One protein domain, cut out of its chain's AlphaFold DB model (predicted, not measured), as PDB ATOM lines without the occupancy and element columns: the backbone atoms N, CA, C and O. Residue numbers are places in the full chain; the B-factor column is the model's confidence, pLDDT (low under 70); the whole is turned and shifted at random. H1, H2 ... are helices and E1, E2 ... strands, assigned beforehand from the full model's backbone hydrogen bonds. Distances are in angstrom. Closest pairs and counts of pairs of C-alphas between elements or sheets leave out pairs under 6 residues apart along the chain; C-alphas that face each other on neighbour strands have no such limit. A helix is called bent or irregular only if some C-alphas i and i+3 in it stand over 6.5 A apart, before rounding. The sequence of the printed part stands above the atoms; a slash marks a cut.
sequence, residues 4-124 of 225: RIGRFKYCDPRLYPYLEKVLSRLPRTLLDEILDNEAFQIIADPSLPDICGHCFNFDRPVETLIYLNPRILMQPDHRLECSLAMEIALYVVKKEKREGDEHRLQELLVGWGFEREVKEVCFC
ATOM      1  N   ARG A   4     -19.535 -27.029   0.964       88.19
ATOM      2  CA  ARG A   4     -19.519 -25.561   1.021       88.19
ATOM      3  C   ARG A   4     -20.498 -24.998   2.050       88.19
ATOM      4  O   ARG A   4     -20.256 -23.911   2.566       88.19
ATOM      5  N   ILE A   5     -21.559 -25.731   2.409       87.06
ATOM      6  CA  ILE A   5     -22.528 -25.320   3.445       87.06
ATOM      7  C   ILE A   5     -21.840 -25.133   4.805       87.06
ATOM      8  O   ILE A   5     -22.210 -24.241   5.569       87.06
ATOM      9  N   GLY A   6     -20.789 -25.913   5.084       84.50
ATOM     10  CA  GLY A   6     -20.034 -25.842   6.338       84.50
ATOM     11  C   GLY A   6     -19.323 -24.504   6.573       84.50
ATOM     12  O   GLY A   6     -18.840 -24.255   7.677       84.50
ATOM     13  N   ARG A   7     -19.273 -23.613   5.574       89.00
ATOM     14  CA  ARG A   7     -18.684 -22.279   5.730       89.00
ATOM     15  C   ARG A   7     -19.536 -21.328   6.578       89.00
ATOM     16  O   ARG A   7     -19.008 -20.326   7.060       89.00
ATOM     17  N   PHE A   8     -20.826 -21.613   6.778       90.12
ATOM     18  CA  PHE A   8     -21.719 -20.808   7.620       90.12
ATOM     19  C   PHE A   8     -21.496 -21.116   9.108       90.12
ATOM     20  O   PHE A   8     -22.310 -21.771   9.764       90.12
ATOM     21  N   LYS A   9     -20.366 -20.629   9.638       85.12
ATOM     22  CA  LYS A   9     -19.854 -20.946  10.986       85.12
ATOM     23  C   LYS A   9     -20.832 -20.642  12.125       85.12
ATOM     24  O   LYS A   9     -20.793 -21.311  13.149       85.12
ATOM     25  N   TYR A  10     -21.682 -19.631  11.950       86.12
ATOM     26  CA  TYR A  10     -22.619 -19.148  12.973       86.12
ATOM     27  C   TYR A  10     -24.075 -19.554  12.692       86.12
ATOM     28  O   TYR A  10     -25.019 -18.964  13.215       86.12
ATOM     29  N   CYS A  11     -24.279 -20.549  11.830       87.88
ATOM     30  CA  CYS A  11     -25.586 -21.141  11.603       87.88
ATOM     31  C   CYS A  11     -25.736 -22.406  12.456       87.88
ATOM     32  O   CYS A  11     -24.860 -23.272  12.435       87.88
ATOM     33  N   ASP A  12     -26.843 -22.509  13.200       86.62
ATOM     34  CA  ASP A  12     -27.175 -23.691  13.999       86.62
ATOM     35  C   ASP A  12     -27.098 -24.977  13.144       86.62
ATOM     36  O   ASP A  12     -27.831 -25.094  12.154       86.62
ATOM     37  N   PRO A  13     -26.268 -25.972  13.519       87.12
ATOM     38  CA  PRO A  13     -26.094 -27.200  12.743       87.12
ATOM     39  C   PRO A  13     -27.392 -27.978  12.495       87.12
ATOM     40  O   PRO A  13     -27.491 -28.719  11.517       87.12
ATOM     41  N   ARG A  14     -28.417 -27.802  13.342       86.56
ATOM     42  CA  ARG A  14     -29.740 -28.421  13.148       86.56
ATOM     43  C   ARG A  14     -30.427 -27.941  11.870       86.56
ATOM     44  O   ARG A  14     -31.302 -28.638  11.367       86.56
ATOM     45  N   LEU A  15     -30.040 -26.785  11.332       88.19
ATOM     46  CA  LEU A  15     -30.589 -26.241  10.092       88.19
ATOM     47  C   LEU A  15     -29.908 -26.791   8.836       88.19
ATOM     48  O   LEU A  15     -30.490 -26.692   7.758       88.19
ATOM     49  N   TYR A  16     -28.725 -27.402   8.945       89.94
ATOM     50  CA  TYR A  16     -27.947 -27.841   7.778       89.94
ATOM     51  C   TYR A  16     -28.692 -28.829   6.871       89.94
ATOM     52  O   TYR A  16     -28.669 -28.618   5.657       89.94
ATOM     53  N   PRO A  17     -29.426 -29.838   7.389       89.62
ATOM     54  CA  PRO A  17     -30.200 -30.736   6.533       89.62
ATOM     55  C   PRO A  17     -31.285 -30.015   5.722       89.62
ATOM     56  O   PRO A  17     -31.590 -30.409   4.599       89.62
ATOM     57  N   TYR A  18     -31.879 -28.956   6.278       90.50
ATOM     58  CA  TYR A  18     -32.922 -28.179   5.608       90.50
ATOM     59  C   TYR A  18     -32.315 -27.168   4.632       90.50
ATOM     60  O   TYR A  18     -32.822 -27.022   3.524       90.50
ATOM     61  N   LEU A  19     -31.193 -26.537   4.995       90.88
ATOM     62  CA  LEU A  19     -30.419 -25.683   4.094       90.88
ATOM     63  C   LEU A  19     -29.956 -26.458   2.860       90.88
ATOM     64  O   LEU A  19     -30.139 -25.971   1.752       90.88
ATOM     65  N   GLU A  20     -29.429 -27.674   3.018       91.50
ATOM     66  CA  GLU A  20     -29.021 -28.512   1.884       91.50
ATOM     67  C   GLU A  20     -30.181 -28.747   0.912       91.50
ATOM     68  O   GLU A  20     -30.047 -28.517  -0.292       91.50
ATOM     69  N   LYS A  21     -31.345 -29.145   1.434       91.75
ATOM     70  CA  LYS A  21     -32.537 -29.352   0.610       91.75
ATOM     71  C   LYS A  21     -32.971 -28.075  -0.092       91.75
ATOM     72  O   LYS A  21     -33.273 -28.130  -1.280       91.75
ATOM     73  N   VAL A  22     -32.980 -26.939   0.603       92.81
ATOM     74  CA  VAL A  22     -33.387 -25.663   0.005       92.81
ATOM     75  C   VAL A  22     -32.430 -25.249  -1.101       92.81
ATOM     76  O   VAL A  22     -32.866 -25.002  -2.223       92.81
ATOM     77  N   LEU A  23     -31.129 -25.250  -0.814       93.06
ATOM     78  CA  LEU A  23     -30.085 -24.874  -1.761       93.06
ATOM     79  C   LEU A  23     -30.085 -25.771  -3.007       93.06
ATOM     80  O   LEU A  23     -29.893 -25.273  -4.113       93.06
ATOM     81  N   SER A  24     -30.384 -27.067  -2.857       93.06
ATOM     82  CA  SER A  24     -30.473 -28.003  -3.989       93.06
ATOM     83  C   SER A  24     -31.578 -27.669  -5.000       93.06
ATOM     84  O   SER A  24     -31.493 -28.093  -6.152       93.06
ATOM     85  N   ARG A  25     -32.601 -26.907  -4.587       94.12
ATOM     86  CA  ARG A  25     -33.714 -26.478  -5.447       94.12
ATOM     87  C   ARG A  25     -33.494 -25.100  -6.080       94.12
ATOM     88  O   ARG A  25     -34.277 -24.693  -6.937       94.12
ATOM     89  N   LEU A  26     -32.458 -24.367  -5.670       94.81
ATOM     90  CA  LEU A  26     -32.198 -23.024  -6.186       94.81
ATOM     91  C   LEU A  26     -31.606 -23.058  -7.605       94.81
ATOM     92  O   LEU A  26     -30.890 -23.998  -7.966       94.81
ATOM     93  N   PRO A  27     -31.826 -22.003  -8.412       94.69
ATOM     94  CA  PRO A  27     -31.120 -21.825  -9.674       94.69
ATOM     95  C   PRO A  27     -29.605 -21.841  -9.457       94.69
ATOM     96  O   PRO A  27     -29.105 -21.236  -8.508       94.69
ATOM     97  N   ARG A  28     -28.861 -22.478 -10.369       93.31
ATOM     98  CA  ARG A  28     -27.409 -22.677 -10.218       93.31
ATOM     99  C   ARG A  28     -26.639 -21.376  -9.974       93.31
ATOM    100  O   ARG A  28     -25.752 -21.341  -9.135       93.31
ATOM    101  N   THR A  29     -27.028 -20.306 -10.658       93.06
ATOM    102  CA  THR A  29     -26.426 -18.976 -10.502       93.06
ATOM    103  C   THR A  29     -26.576 -18.422  -9.088       93.06
ATOM    104  O   THR A  29     -25.627 -17.861  -8.553       93.06
ATOM    105  N   LEU A  30     -27.747 -18.604  -8.471       93.62
ATOM    106  CA  LEU A  30     -28.010 -18.180  -7.097       93.62
ATOM    107  C   LEU A  30     -27.312 -19.099  -6.087       93.62
ATOM    108  O   LEU A  30     -26.810 -18.628  -5.071       93.62
ATOM    109  N   LEU A  31     -27.258 -20.402  -6.372       93.19
ATOM    110  CA  LEU A  31     -26.545 -21.370  -5.543       93.19
ATOM    111  C   LEU A  31     -25.055 -21.028  -5.436       93.19
ATOM    112  O   LEU A  31     -24.527 -20.957  -4.329       93.19
ATOM    113  N   ASP A  32     -24.396 -20.812  -6.575       92.62
ATOM    114  CA  ASP A  32     -22.973 -20.473  -6.620       92.62
ATOM    115  C   ASP A  32     -22.736 -19.085  -5.989       92.62
ATOM    116  O   ASP A  32     -21.790 -18.906  -5.227       92.62
ATOM    117  N   GLU A  33     -23.655 -18.128  -6.166       91.81
ATOM    118  CA  GLU A  33     -23.608 -16.850  -5.445       91.81
ATOM    119  C   GLU A  33     -23.644 -17.028  -3.917       91.81
ATOM    120  O   GLU A  33     -22.861 -16.402  -3.212       91.81
ATOM    121  N   ILE A  34     -24.525 -17.871  -3.382       92.25
ATOM    122  CA  ILE A  34     -24.649 -18.066  -1.930       92.25
ATOM    123  C   ILE A  34     -23.457 -18.853  -1.371       92.25
ATOM    124  O   ILE A  34     -22.929 -18.526  -0.302       92.25
ATOM    125  N   LEU A  35     -23.038 -19.910  -2.069       92.25
ATOM    126  CA  LEU A  35     -22.031 -20.844  -1.568       92.25
ATOM    127  C   LEU A  35     -20.597 -20.371  -1.798       92.25
ATOM    128  O   LEU A  35     -19.764 -20.623  -0.930       92.25
ATOM    129  N   ASP A  36     -20.315 -19.646  -2.880       91.31
ATOM    130  CA  ASP A  36     -18.946 -19.246  -3.228       91.31
ATOM    131  C   ASP A  36     -18.622 -17.797  -2.804       91.31
ATOM    132  O   ASP A  36     -17.454 -17.410  -2.742       91.31
ATOM    133  N   ASN A  37     -19.626 -16.980  -2.454       90.31
ATOM    134  CA  ASN A  37     -19.405 -15.610  -1.982       90.31
ATOM    135  C   ASN A  37     -19.047 -15.560  -0.490       90.31
ATOM    136  O   ASN A  37     -19.919 -15.520   0.376       90.31
ATOM    137  N   GLU A  38     -17.760 -15.460  -0.170       87.94
ATOM    138  CA  GLU A  38     -17.288 -15.374   1.219       87.94
ATOM    139  C   GLU A  38     -17.873 -14.193   2.026       87.94
ATOM    140  O   GLU A  38     -17.991 -14.301   3.252       87.94
ATOM    141  N   ALA A  39     -18.301 -13.113   1.360       89.25
ATOM    142  CA  ALA A  39     -18.935 -11.951   1.988       89.25
ATOM    143  C   ALA A  39     -20.437 -12.148   2.278       89.25
ATOM    144  O   ALA A  39     -21.054 -11.309   2.939       89.25
ATOM    145  N   PHE A  40     -21.030 -13.246   1.801       91.81
ATOM    146  CA  PHE A  40     -22.387 -13.676   2.129       91.81
ATOM    147  C   PHE A  40     -22.364 -14.624   3.329       91.81
ATOM    148  O   PHE A  40     -21.563 -15.560   3.358       91.81
ATOM    149  N   GLN A  41     -23.244 -14.422   4.308       91.31
ATOM    150  CA  GLN A  41     -23.344 -15.281   5.490       91.31
ATOM    151  C   GLN A  41     -24.803 -15.568   5.858       91.31
ATOM    152  O   GLN A  41     -25.673 -14.705   5.736       91.31
ATOM    153  N   ILE A  42     -25.049 -16.781   6.356       90.69
ATOM    154  CA  ILE A  42     -26.303 -17.177   6.998       90.69
ATOM    155  C   ILE A  42     -26.007 -17.373   8.484       90.69
ATOM    156  O   ILE A  42     -25.099 -18.128   8.834       90.69
ATOM    157  N   ILE A  43     -26.761 -16.702   9.354       87.62
ATOM    158  CA  ILE A  43     -26.635 -16.838  10.810       87.62
ATOM    159  C   ILE A  43     -27.948 -17.352  11.384       87.62
ATOM    160  O   ILE A  43     -29.015 -16.893  10.991       87.62
ATOM    161  N   ALA A  44     -27.862 -18.260  12.350       84.12
ATOM    162  CA  ALA A  44     -28.987 -18.679  13.171       84.12
ATOM    163  C   ALA A  44     -28.478 -18.913  14.597       84.12
ATOM    164  O   ALA A  44     -28.103 -20.033  14.934       84.12
ATOM    165  N   ASP A  45     -28.412 -17.857  15.412       71.69
ATOM    166  CA  ASP A  45     -27.877 -17.938  16.775       71.69
ATOM    167  C   ASP A  45     -28.945 -17.538  17.816       71.69
ATOM    168  O   ASP A  45     -29.379 -16.383  17.817       71.69
ATOM    169  N   PRO A  46     -29.399 -18.461  18.694       63.88
ATOM    170  CA  PRO A  46     -30.393 -18.192  19.743       63.88
ATOM    171  C   PRO A  46     -29.971 -17.124  20.757       63.88
ATOM    172  O   PRO A  46     -30.846 -16.577  21.423       63.88
ATOM    173  N   SER A  47     -28.679 -16.798  20.854       59.28
ATOM    174  CA  SER A  47     -28.140 -15.782  21.765       59.28
ATOM    175  C   SER A  47     -28.127 -14.357  21.189       59.28
ATOM    176  O   SER A  47     -27.897 -13.402  21.929       59.28
ATOM    177  N   LEU A  48     -28.436 -14.182  19.896       60.12
ATOM    178  CA  LEU A  48     -28.466 -12.870  19.227       60.12
ATOM    179  C   LEU A  48     -29.428 -11.834  19.842       60.12
ATOM    180  O   LEU A  48     -29.044 -10.667  19.909       60.12
ATOM    181  N   PRO A  49     -30.657 -12.188  20.277       52.59
ATOM    182  CA  PRO A  49     -31.602 -11.199  20.802       52.59
ATOM    183  C   PRO A  49     -31.228 -10.627  22.176       52.59
ATOM    184  O   PRO A  49     -31.673  -9.531  22.505       52.59
ATOM    185  N   ASP A  50     -30.442 -11.355  22.975       49.00
ATOM    186  CA  ASP A  50     -30.249 -11.050  24.399       49.00
ATOM    187  C   ASP A  50     -29.009 -10.190  24.691       49.00
ATOM    188  O   ASP A  50     -28.810  -9.764  25.830       49.00
ATOM    189  N   ILE A  51     -28.148  -9.923  23.702       47.47
ATOM    190  CA  ILE A  51     -26.822  -9.362  23.987       47.47
ATOM    191  C   ILE A  51     -26.385  -8.368  22.900       47.47
ATOM    192  O   ILE A  51     -25.793  -8.730  21.883       47.47
ATOM    193  N   CYS A  52     -26.591  -7.072  23.154       42.41
ATOM    194  CA  CYS A  52     -25.819  -6.018  22.496       42.41
ATOM    195  C   CYS A  52     -24.328  -6.232  22.818       42.41
ATOM    196  O   CYS A  52     -23.905  -5.921  23.928       42.41
ATOM    197  N   GLY A  53     -23.527  -6.755  21.883       50.72
ATOM    198  CA  GLY A  53     -22.067  -6.813  22.064       50.72
ATOM    199  C   GLY A  53     -21.330  -8.064  21.585       50.72
ATOM    200  O   GLY A  53     -20.110  -8.102  21.729       50.72
ATOM    201  N   HIS A  54     -21.990  -9.067  20.999       54.56
ATOM    202  CA  HIS A  54     -21.242 -10.135  20.330       54.56
ATOM    203  C   HIS A  54     -20.622  -9.629  19.018       54.56
ATOM    204  O   HIS A  54     -21.312  -9.358  18.037       54.56
ATOM    205  N   CYS A  55     -19.293  -9.513  19.005       59.06
ATOM    206  CA  CYS A  55     -18.510  -9.377  17.783       59.06
ATOM    207  C   CYS A  55     -18.378 -10.760  17.135       59.06
ATOM    208  O   CYS A  55     -17.619 -11.603  17.611       59.06
ATOM    209  N   PHE A  56     -19.118 -10.998  16.053       70.50
ATOM    210  CA  PHE A  56     -18.873 -12.158  15.202       70.50
ATOM    211  C   PHE A  56     -17.550 -11.953  14.467       70.50
ATOM    212  O   PHE A  56     -17.400 -11.016  13.681       70.50
ATOM    213  N   ASN A  57     -16.587 -12.833  14.724       75.38
ATOM    214  CA  ASN A  57     -15.323 -12.832  14.003       75.38
ATOM    215  C   ASN A  57     -15.516 -13.601  12.699       75.38
ATOM    216  O   ASN A  57     -15.515 -14.834  12.681       75.38
ATOM    217  N   PHE A  58     -15.736 -12.866  11.617       80.06
ATOM    218  CA  PHE A  58     -15.731 -13.424  10.274       80.06
ATOM    219  C   PHE A  58     -14.320 -13.378   9.698       80.06
ATOM    220  O   PHE A  58     -13.580 -12.422   9.923       80.06
ATOM    221  N   ASP A  59     -13.962 -14.401   8.923       80.62
ATOM    222  CA  ASP A  59     -12.647 -14.470   8.275       80.62
ATOM    223  C   ASP A  59     -12.476 -13.367   7.213       80.62
ATOM    224  O   ASP A  59     -11.355 -12.987   6.877       80.62
ATOM    225  N   ARG A  60     -13.594 -12.850   6.686       81.75
ATOM    226  CA  ARG A  60     -13.660 -11.750   5.721       81.75
ATOM    227  C   ARG A  60     -14.780 -10.768   6.075       81.75
ATOM    228  O   ARG A  60     -15.717 -11.154   6.774       81.75
ATOM    229  N   PRO A  61     -14.712  -9.517   5.584       85.31
ATOM    230  CA  PRO A  61     -15.810  -8.568   5.717       85.31
ATOM    231  C   PRO A  61     -17.121  -9.153   5.179       85.31
ATOM    232  O   PRO A  61     -17.158  -9.690   4.074       85.31
ATOM    233  N   VAL A  62     -18.186  -9.044   5.971       86.25
ATOM    234  CA  VAL A  62     -19.530  -9.477   5.577       86.25
ATOM    235  C   VAL A  62     -20.245  -8.313   4.913       86.25
ATOM    236  O   VAL A  62     -20.402  -7.252   5.514       86.25
ATOM    237  N   GLU A  63     -20.694  -8.527   3.684       88.44
ATOM    238  CA  GLU A  63     -21.472  -7.552   2.913       88.44
ATOM    239  C   GLU A  63     -22.957  -7.908   2.896       88.44
ATOM    240  O   GLU A  63     -23.811  -7.029   2.833       88.44
ATOM    241  N   THR A  64     -23.276  -9.203   2.952       88.94
ATOM    242  CA  THR A  64     -24.653  -9.694   2.932       88.94
ATOM    243  C   THR A  64     -24.889 -10.680   4.057       88.94
ATOM    244  O   THR A  64     -24.122 -11.623   4.252       88.94
ATOM    245  N   LEU A  65     -26.002 -10.480   4.759       88.00
ATOM    246  CA  LEU A  65     -26.393 -11.303   5.885       88.00
ATOM    247  C   LEU A  65     -27.844 -11.751   5.781       88.00
ATOM    248  O   LEU A  65     -28.747 -10.918   5.736       88.00
ATOM    249  N   ILE A  66     -28.061 -13.064   5.826       88.88
ATOM    250  CA  ILE A  66     -29.368 -13.638   6.136       88.88
ATOM    251  C   ILE A  66     -29.359 -14.041   7.606       88.88
ATOM    252  O   ILE A  66     -28.632 -14.947   8.016       88.88
ATOM    253  N   TYR A  67     -30.179 -13.360   8.400       85.25
ATOM    254  CA  TYR A  67     -30.437 -13.747   9.777       85.25
ATOM    255  C   TYR A  67     -31.683 -14.622   9.834       85.25
ATOM    256  O   TYR A  67     -32.795 -14.161   9.593       85.25
ATOM    257  N   LEU A  68     -31.489 -15.885  10.185       84.44
ATOM    258  CA  LEU A  68     -32.563 -16.820  10.450       84.44
ATOM    259  C   LEU A  68     -32.926 -16.709  11.923       84.44
ATOM    260  O   LEU A  68     -32.117 -17.023  12.797       84.44
ATOM    261  N   ASN A  69     -34.161 -16.290  12.200       77.12
ATOM    262  CA  ASN A  69     -34.662 -16.283  13.565       77.12
ATOM    263  C   ASN A  69     -34.553 -17.708  14.140       77.12
ATOM    264  O   ASN A  69     -35.194 -18.609  13.605       77.12
ATOM    265  N   PRO A  70     -33.821 -17.935  15.241       72.12
ATOM    266  CA  PRO A  70     -33.647 -19.255  15.852       72.12
ATOM    267  C   PRO A  70     -34.972 -19.920  16.241       72.12
ATOM    268  O   PRO A  70     -35.066 -21.145  16.299       72.12
ATOM    269  N   ARG A  71     -36.035 -19.123  16.434       75.19
ATOM    270  CA  ARG A  71     -37.403 -19.625  16.617       75.19
ATOM    271  C   ARG A  71     -37.934 -20.392  15.407       75.19
ATOM    272  O   ARG A  71     -38.910 -21.108  15.568       75.19
ATOM    273  N   ILE A  72     -37.314 -20.306  14.229       77.50
ATOM    274  CA  ILE A  72     -37.659 -21.142  13.073       77.50
ATOM    275  C   ILE A  72     -37.599 -22.624  13.450       77.50
ATOM    276  O   ILE A  72     -38.515 -23.362  13.122       77.50
ATOM    277  N   LEU A  73     -36.626 -23.033  14.276       79.19
ATOM    278  CA  LEU A  73     -36.490 -24.410  14.758       79.19
ATOM    279  C   LEU A  73     -37.702 -24.882  15.568       79.19
ATOM    280  O   LEU A  73     -37.930 -26.082  15.673       79.19
ATOM    281  N   MET A  74     -38.500 -23.962  16.109       75.62
ATOM    282  CA  MET A  74     -39.733 -24.245  16.847       75.62
ATOM    283  C   MET A  74     -40.897 -24.644  15.942       75.62
ATOM    284  O   MET A  74     -41.902 -25.157  16.428       75.62
ATOM    285  N   GLN A  75     -40.783 -24.418  14.637       77.12
ATOM    286  CA  GLN A  75     -41.777 -24.850  13.666       77.12
ATOM    287  C   GLN A  75     -41.641 -26.354  13.402       77.12
ATOM    288  O   GLN A  75     -40.535 -26.886  13.499       77.12
ATOM    289  N   PRO A  76     -42.723 -27.060  13.045       78.38
ATOM    290  CA  PRO A  76     -42.636 -28.401  12.477       78.38
ATOM    291  C   PRO A  76     -41.642 -28.498  11.314       78.38
ATOM    292  O   PRO A  76     -41.516 -27.572  10.512       78.38
ATOM    293  N   ASP A  77     -41.001 -29.653  11.175       81.44
ATOM    294  CA  ASP A  77     -39.899 -29.876  10.240       81.44
ATOM    295  C   ASP A  77     -40.286 -29.598   8.782       81.44
ATOM    296  O   ASP A  77     -39.495 -29.051   8.015       81.44
ATOM    297  N   HIS A  78     -41.527 -29.916   8.403       76.12
ATOM    298  CA  HIS A  78     -42.042 -29.667   7.055       76.12
ATOM    299  C   HIS A  78     -42.095 -28.173   6.678       76.12
ATOM    300  O   HIS A  78     -42.108 -27.858   5.489       76.12
ATOM    301  N   ARG A  79     -42.114 -27.261   7.662       83.69
ATOM    302  CA  ARG A  79     -42.130 -25.805   7.440       83.69
ATOM    303  C   ARG A  79     -40.736 -25.212   7.306       83.69
ATOM    304  O   ARG A  79     -40.586 -24.196   6.633       83.69
ATOM    305  N   LEU A  80     -39.731 -25.851   7.909       87.12
ATOM    306  CA  LEU A  80     -38.364 -25.330   7.971       87.12
ATOM    307  C   LEU A  80     -37.805 -25.054   6.576       87.12
ATOM    308  O   LEU A  80     -37.251 -23.986   6.343       87.12
ATOM    309  N   GLU A  81     -38.010 -25.972   5.628       88.69
ATOM    310  CA  GLU A  81     -37.554 -25.794   4.242       88.69
ATOM    311  C   GLU A  81     -38.174 -24.541   3.601       88.69
ATOM    312  O   GLU A  81     -37.465 -23.734   3.008       88.69
ATOM    313  N   CYS A  82     -39.482 -24.328   3.777       87.88
ATOM    314  CA  CYS A  82     -40.168 -23.166   3.214       87.88
ATOM    315  C   CYS A  82     -39.737 -21.863   3.870       87.88
ATOM    316  O   CYS A  82     -39.479 -20.888   3.174       87.88
ATOM    317  N   SER A  83     -39.653 -21.827   5.200       87.62
ATOM    318  CA  SER A  83     -39.251 -20.617   5.914       87.62
ATOM    319  C   SER A  83     -37.802 -20.235   5.594       87.62
ATOM    320  O   SER A  83     -37.520 -19.059   5.400       87.62
ATOM    321  N   LEU A  84     -36.901 -21.207   5.423       90.00
ATOM    322  CA  LEU A  84     -35.547 -20.950   4.921       90.00
ATOM    323  C   LEU A  84     -35.551 -20.437   3.474       90.00
ATOM    324  O   LEU A  84     -34.858 -19.469   3.162       90.00
ATOM    325  N   ALA A  85     -36.339 -21.059   2.592       92.19
ATOM    326  CA  ALA A  85     -36.476 -20.613   1.208       92.19
ATOM    327  C   ALA A  85     -37.044 -19.188   1.120       92.19
ATOM    328  O   ALA A  85     -36.583 -18.403   0.296       92.19
ATOM    329  N   MET A  86     -37.989 -18.826   1.994       90.00
ATOM    330  CA  MET A  86     -38.550 -17.476   2.088       90.00
ATOM    331  C   MET A  86     -37.486 -16.441   2.448       90.00
ATOM    332  O   MET A  86     -37.437 -15.399   1.804       90.00
ATOM    333  N   GLU A  87     -36.599 -16.723   3.402       90.75
ATOM    334  CA  GLU A  87     -35.509 -15.800   3.762       90.75
ATOM    335  C   GLU A  87     -34.524 -15.589   2.598       90.75
ATOM    336  O   GLU A  87     -34.099 -14.464   2.321       90.75
ATOM    337  N   ILE A  88     -34.220 -16.649   1.841       91.75
ATOM    338  CA  ILE A  88     -33.398 -16.551   0.623       91.75
ATOM    339  C   ILE A  88     -34.137 -15.781  -0.484       91.75
ATOM    340  O   ILE A  88     -33.540 -14.950  -1.169       91.75
ATOM    341  N   ALA A  89     -35.440 -16.007  -0.655       91.19
ATOM    342  CA  ALA A  89     -36.259 -15.278  -1.619       91.19
ATOM    343  C   ALA A  89     -36.355 -13.787  -1.266       91.19
ATOM    344  O   ALA A  89     -36.189 -12.945  -2.146       91.19
ATOM    345  N   LEU A  90     -36.516 -13.445   0.015       89.31
ATOM    346  CA  LEU A  90     -36.484 -12.063   0.494       89.31
ATOM    347  C   LEU A  90     -35.146 -11.395   0.172       89.31
ATOM    348  O   LEU A  90     -35.137 -10.250  -0.274       89.31
ATOM    349  N   TYR A  91     -34.025 -12.101   0.338       90.62
ATOM    350  CA  TYR A  91     -32.721 -11.600  -0.093       90.62
ATOM    351  C   TYR A  91     -32.691 -11.263  -1.596       90.62
ATOM    352  O   TYR A  91     -32.272 -10.164  -1.967       90.62
ATOM    353  N   VAL A  92     -33.183 -12.159  -2.457       91.75
ATOM    354  CA  VAL A  92     -33.238 -11.925  -3.912       91.75
ATOM    355  C   VAL A  92     -34.119 -10.719  -4.243       91.75
ATOM    356  O   VAL A  92     -33.698  -9.841  -4.992       91.75
ATOM    357  N   VAL A  93     -35.301 -10.619  -3.635       90.81
ATOM    358  CA  VAL A  93     -36.234  -9.498  -3.832       90.81
ATOM    359  C   VAL A  93     -35.608  -8.161  -3.418       90.81
ATOM    360  O   VAL A  93     -35.724  -7.167  -4.142       90.81
ATOM    361  N   LYS A  94     -34.889  -8.131  -2.287       88.25
ATOM    362  CA  LYS A  94     -34.138  -6.949  -1.827       88.25
ATOM    363  C   LYS A  94     -33.048  -6.557  -2.820       88.25
ATOM    364  O   LYS A  94     -32.951  -5.393  -3.210       88.25
ATOM    365  N   LYS A  95     -32.273  -7.531  -3.303       89.25
ATOM    366  CA  LYS A  95     -31.236  -7.319  -4.325       89.25
ATOM    367  C   LYS A  95     -31.820  -6.792  -5.643       89.25
ATOM    368  O   LYS A  95     -31.223  -5.918  -6.270       89.25
ATOM    369  N   GLU A  96     -33.005  -7.260  -6.033       90.62
ATOM    370  CA  GLU A  96     -33.764  -6.776  -7.196       90.62
ATOM    371  C   GLU A  96     -34.398  -5.383  -6.981       90.62
ATOM    372  O   GLU A  96     -34.984  -4.835  -7.917       90.62
ATOM    373  N   LYS A  97     -34.271  -4.784  -5.784       90.06
ATOM    374  CA  LYS A  97     -34.923  -3.524  -5.370       90.06
ATOM    375  C   LYS A  97     -36.451  -3.569  -5.483       90.06
ATOM    376  O   LYS A  97     -37.083  -2.571  -5.824       90.06
ATOM    377  N   ARG A  98     -37.039  -4.730  -5.196       84.38
ATOM    378  CA  ARG A  98     -38.491  -4.978  -5.224       84.38
ATOM    379  C   ARG A  98     -39.058  -5.253  -3.832       84.38
ATOM    380  O   ARG A  98     -39.981  -6.041  -3.670       84.38
ATOM    381  N   GLU A  99     -38.473  -4.648  -2.804       77.81
ATOM    382  CA  GLU A  99     -38.900  -4.852  -1.418       77.81
ATOM    383  C   GLU A  99     -40.403  -4.577  -1.245       77.81
ATOM    384  O   GLU A  99     -40.911  -3.559  -1.711       77.81
ATOM    385  N   GLY A 100     -41.111  -5.498  -0.583       73.25
ATOM    386  CA  GLY A 100     -42.565  -5.430  -0.397       73.25
ATOM    387  C   GLY A 100     -43.399  -6.035  -1.535       73.25
ATOM    388  O   GLY A 100     -44.618  -6.088  -1.416       73.25
ATOM    389  N   ASP A 101     -42.773  -6.526  -2.609       84.25
ATOM    390  CA  ASP A 101     -43.461  -7.261  -3.675       84.25
ATOM    391  C   ASP A 101     -43.709  -8.725  -3.256       84.25
ATOM    392  O   ASP A 101     -42.926  -9.635  -3.540       84.25
ATOM    393  N   GLU A 102     -44.810  -8.945  -2.533       81.31
ATOM    394  CA  GLU A 102     -45.246 -10.279  -2.090       81.31
ATOM    395  C   GLU A 102     -45.504 -11.228  -3.271       81.31
ATOM    396  O   GLU A 102     -45.230 -12.428  -3.173       81.31
ATOM    397  N   HIS A 103     -45.958 -10.698  -4.413       86.62
ATOM    398  CA  HIS A 103     -46.182 -11.492  -5.618       86.62
ATOM    399  C   HIS A 103     -44.856 -12.029  -6.160       86.62
ATOM    400  O   HIS A 103     -44.737 -13.219  -6.446       86.62
ATOM    401  N   ARG A 104     -43.824 -11.181  -6.234       90.88
ATOM    402  CA  ARG A 104     -42.482 -11.604  -6.653       90.88
ATOM    403  C   ARG A 104     -41.881 -12.643  -5.712       90.88
ATOM    404  O   ARG A 104     -41.247 -13.591  -6.175       90.88
ATOM    405  N   LEU A 105     -42.084 -12.486  -4.406       86.25
ATOM    406  CA  LEU A 105     -41.645 -13.471  -3.420       86.25
ATOM    407  C   LEU A 105     -42.292 -14.838  -3.689       86.25
ATOM    408  O   LEU A 105     -41.600 -15.856  -3.742       86.25
ATOM    409  N   GLN A 106     -43.606 -14.850  -3.914       87.50
ATOM    410  CA  GLN A 106     -44.343 -16.069  -4.222       87.50
ATOM    411  C   GLN A 106     -43.908 -16.685  -5.561       87.50
ATOM    412  O   GLN A 106     -43.704 -17.897  -5.627       87.50
ATOM    413  N   GLU A 107     -43.698 -15.875  -6.603       92.94
ATOM    414  CA  GLU A 107     -43.172 -16.330  -7.898       92.94
ATOM    415  C   GLU A 107     -41.828 -17.047  -7.759       92.94
ATOM    416  O   GLU A 107     -41.630 -18.094  -8.376       92.94
ATOM    417  N   LEU A 108     -40.903 -16.501  -6.961       94.31
ATOM    418  CA  LEU A 108     -39.594 -17.113  -6.733       94.31
ATOM    419  C   LEU A 108     -39.740 -18.477  -6.059       94.31
ATOM    420  O   LEU A 108     -39.195 -19.462  -6.547       94.31
ATOM    421  N   LEU A 109     -40.528 -18.553  -4.985       92.12
ATOM    422  CA  LEU A 109     -40.744 -19.798  -4.246       92.12
ATOM    423  C   LEU A 109     -41.403 -20.870  -5.120       92.12
ATOM    424  O   LEU A 109     -40.968 -22.020  -5.119       92.12
ATOM    425  N   VAL A 110     -42.411 -20.496  -5.911       92.31
ATOM    426  CA  VAL A 110     -43.049 -21.402  -6.878       92.31
ATOM    427  C   VAL A 110     -42.054 -21.822  -7.961       92.31
ATOM    428  O   VAL A 110     -41.944 -23.010  -8.258       92.31
ATOM    429  N   GLY A 111     -41.273 -20.883  -8.498       93.94
ATOM    430  CA  GLY A 111     -40.236 -21.148  -9.498       93.94
ATOM    431  C   GLY A 111     -39.116 -22.065  -8.998       93.94
ATOM    432  O   GLY A 111     -38.512 -22.781  -9.792       93.94
ATOM    433  N   TRP A 112     -38.865 -22.091  -7.688       95.00
ATOM    434  CA  TRP A 112     -37.925 -23.005  -7.029       95.00
ATOM    435  C   TRP A 112     -38.585 -24.312  -6.558       95.00
ATOM    436  O   TRP A 112     -37.940 -25.140  -5.922       95.00
ATOM    437  N   GLY A 113     -39.871 -24.523  -6.852       92.56
ATOM    438  CA  GLY A 113     -40.579 -25.761  -6.524       92.56
ATOM    439  C   GLY A 113     -41.040 -25.879  -5.068       92.56
ATOM    440  O   GLY A 113     -41.121 -26.994  -4.559       92.56
ATOM    441  N   PHE A 114     -41.343 -24.761  -4.396       90.81
ATOM    442  CA  PHE A 114     -41.916 -24.721  -3.036       90.81
ATOM    443  C   PHE A 114     -43.423 -24.431  -3.013       90.81
ATOM    444  O   PHE A 114     -43.964 -24.072  -1.971       90.81
ATOM    445  N   GLU A 115     -44.133 -24.548  -4.140       89.12
ATOM    446  CA  GLU A 115     -45.558 -24.180  -4.222       89.12
ATOM    447  C   GLU A 115     -46.408 -24.855  -3.133       89.12
ATOM    448  O   GLU A 115     -47.271 -24.227  -2.515       89.12
ATOM    449  N   ARG A 116     -46.160 -26.143  -2.889       86.25
ATOM    450  CA  ARG A 116     -46.890 -26.910  -1.884       86.25
ATOM    451  C   ARG A 116     -46.547 -26.432  -0.476       86.25
ATOM    452  O   ARG A 116     -47.450 -26.186   0.314       86.25
ATOM    453  N   GLU A 117     -45.263 -26.301  -0.169       88.44
ATOM    454  CA  GLU A 117     -44.790 -25.871   1.139       88.44
ATOM    455  C   GLU A 117     -45.269 -24.451   1.476       88.44
ATOM    456  O   GLU A 117     -45.673 -24.206   2.609       88.44
ATOM    457  N   VAL A 118     -45.333 -23.545   0.492       83.94
ATOM    458  CA  VAL A 118     -45.899 -22.196   0.660       83.94
ATOM    459  C   VAL A 118     -47.357 -22.270   1.103       83.94
ATOM    460  O   VAL A 118     -47.728 -21.636   2.090       83.94
ATOM    461  N   LYS A 119     -48.184 -23.085   0.432       81.25
ATOM    462  CA  LYS A 119     -49.596 -23.267   0.816       81.25
ATOM    463  C   LYS A 119     -49.726 -23.795   2.246       81.25
ATOM    464  O   LYS A 119     -50.562 -23.318   3.009       81.25
ATOM    465  N   GLU A 120     -48.883 -24.756   2.616       80.75
ATOM    466  CA  GLU A 120     -48.873 -25.352   3.953       80.75
ATOM    467  C   GLU A 120     -48.424 -24.355   5.032       80.75
ATOM    468  O   GLU A 120     -49.018 -24.313   6.109       80.75
ATOM    469  N   VAL A 121     -47.420 -23.517   4.754       79.00
ATOM    470  CA  VAL A 121     -46.977 -22.460   5.674       79.00
ATOM    471  C   VAL A 121     -48.063 -21.407   5.864       79.00
ATOM    472  O   VAL A 121     -48.390 -21.115   7.013       79.00
ATOM    473  N   CYS A 122     -48.687 -20.918   4.788       75.12
ATOM    474  CA  CYS A 122     -49.804 -19.972   4.884       75.12
ATOM    475  C   CYS A 122     -50.953 -20.531   5.735       75.12
ATOM    476  O   CYS A 122     -51.498 -19.831   6.590       75.12
ATOM    477  N   PHE A 123     -51.288 -21.811   5.544       76.75
ATOM    478  CA  PHE A 123     -52.280 -22.506   6.359       76.75
ATOM    479  C   PHE A 123     -51.873 -22.547   7.839       76.75
ATOM    480  O   PHE A 123     -52.655 -22.177   8.714       76.75
ATOM    481  N   CYS A 124     -50.635 -22.954   8.134       76.19
ATOM    482  CA  CYS A 124     -50.152 -23.057   9.509       76.19
ATOM    483  C   CYS A 124     -50.040 -21.690  10.207       76.19
ATOM    484  O   CYS A 124     -50.258 -21.609  11.415       76.19
TER     485      CYS A 124
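This is residues 4 to 124 of the 225 residues of an uncharacterized protein of Desulfobacteraceae bacterium (UniProt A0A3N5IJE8). One long helix, H5, runs through the middle, with H2 crossing it on one side and H6 and H7 on another; a small two-strand parallel sheet, E1 and E2, lies by H5 residues 84 to 91. H1 and H3 are on the sheet's side of the domain, away from H6 and H7, and residues 50 to 55 of the loop between the strands stick out. The printed part has 121 residues, mostly helix in its named elements, in the order H1 H2 H3 E1 E2 H4 H5 H6 H7. It is compact, with a radius of gyration of the C-alphas of 14.3 A and spans of 38 by 30 by 27 A.

H1, residues 4 to 7, begins at C-alpha 4 at (-19.519, -25.561, 1.021). H2, residues 13 to 24, is 17.3 A long and irregular, with C-alphas 14 and 17 7.0 A apart. H3 is residues 28 to 36, 11.5 A long. E1, residues 40 to 43, is 10.2 A long, and E2, residues 64 to 67, is 9.8 A long. H4 is residues 70 to 74. H5, residues 77 to 95, is 28.2 A long, from C-alpha 77 at (-39.899, -29.876, 10.240), and only just irregular, with C-alphas 78 and 81 6.6 A apart. H6, residues 102 to 111, is 14.1 A long. H7, residues 115 to 124, is 14.5 A long and ends at C-alpha 124 at (-50.152, -23.057, 9.509).

H5 is the hub. Its residues 80 to 85 touch residues 18 to 22 of H2 at a steep tilt of 63 degrees, the same way, the closest C-alphas being those of Tyr 18 and Glu 81, 5.4 A. Residues 85 to 93 touch H6 at a steep tilt of 62 degrees, opposite ways, closest at the C-alphas of Ala 89 and Leu 105, 6.0 A. Residues 78 to 83 touch H7, only just about perpendicular at 71 degrees, closest at the C-alphas of Cys 82 and Glu 117, 5.7 A. Residues 80 to 83 only just touch H4, with 3 pairs of C-alphas within 8 A, closest at Ile 72 and Leu 80, 6.6 A. E1 and E2 are parallel at 15 degrees; N 41 and O 64 are within hydrogen-bond range at 2.9 A. H1 only just touches H3, with 3 pairs within 8 A; the closest C-alphas are those of Arg 4 and Leu 35, 5.9 A. Every O i to N i+4 pair is within hydrogen-bond range in H3, H6 and H7; H2 has 6 of 8, H5 13 of 15, and H4 0 of 1 but 2 of 2 O i to N i+3 pairs, while H1 is too short for an i+4 pair.

The C-alphas farthest apart are those of Asp 59 and Phe 123, 40.5 A. The printed part has no cut. E1 to E2 is a long link of 20 residues. The mean pLDDT of the printed part is 84.1, and residues 46 to 55 are under 70.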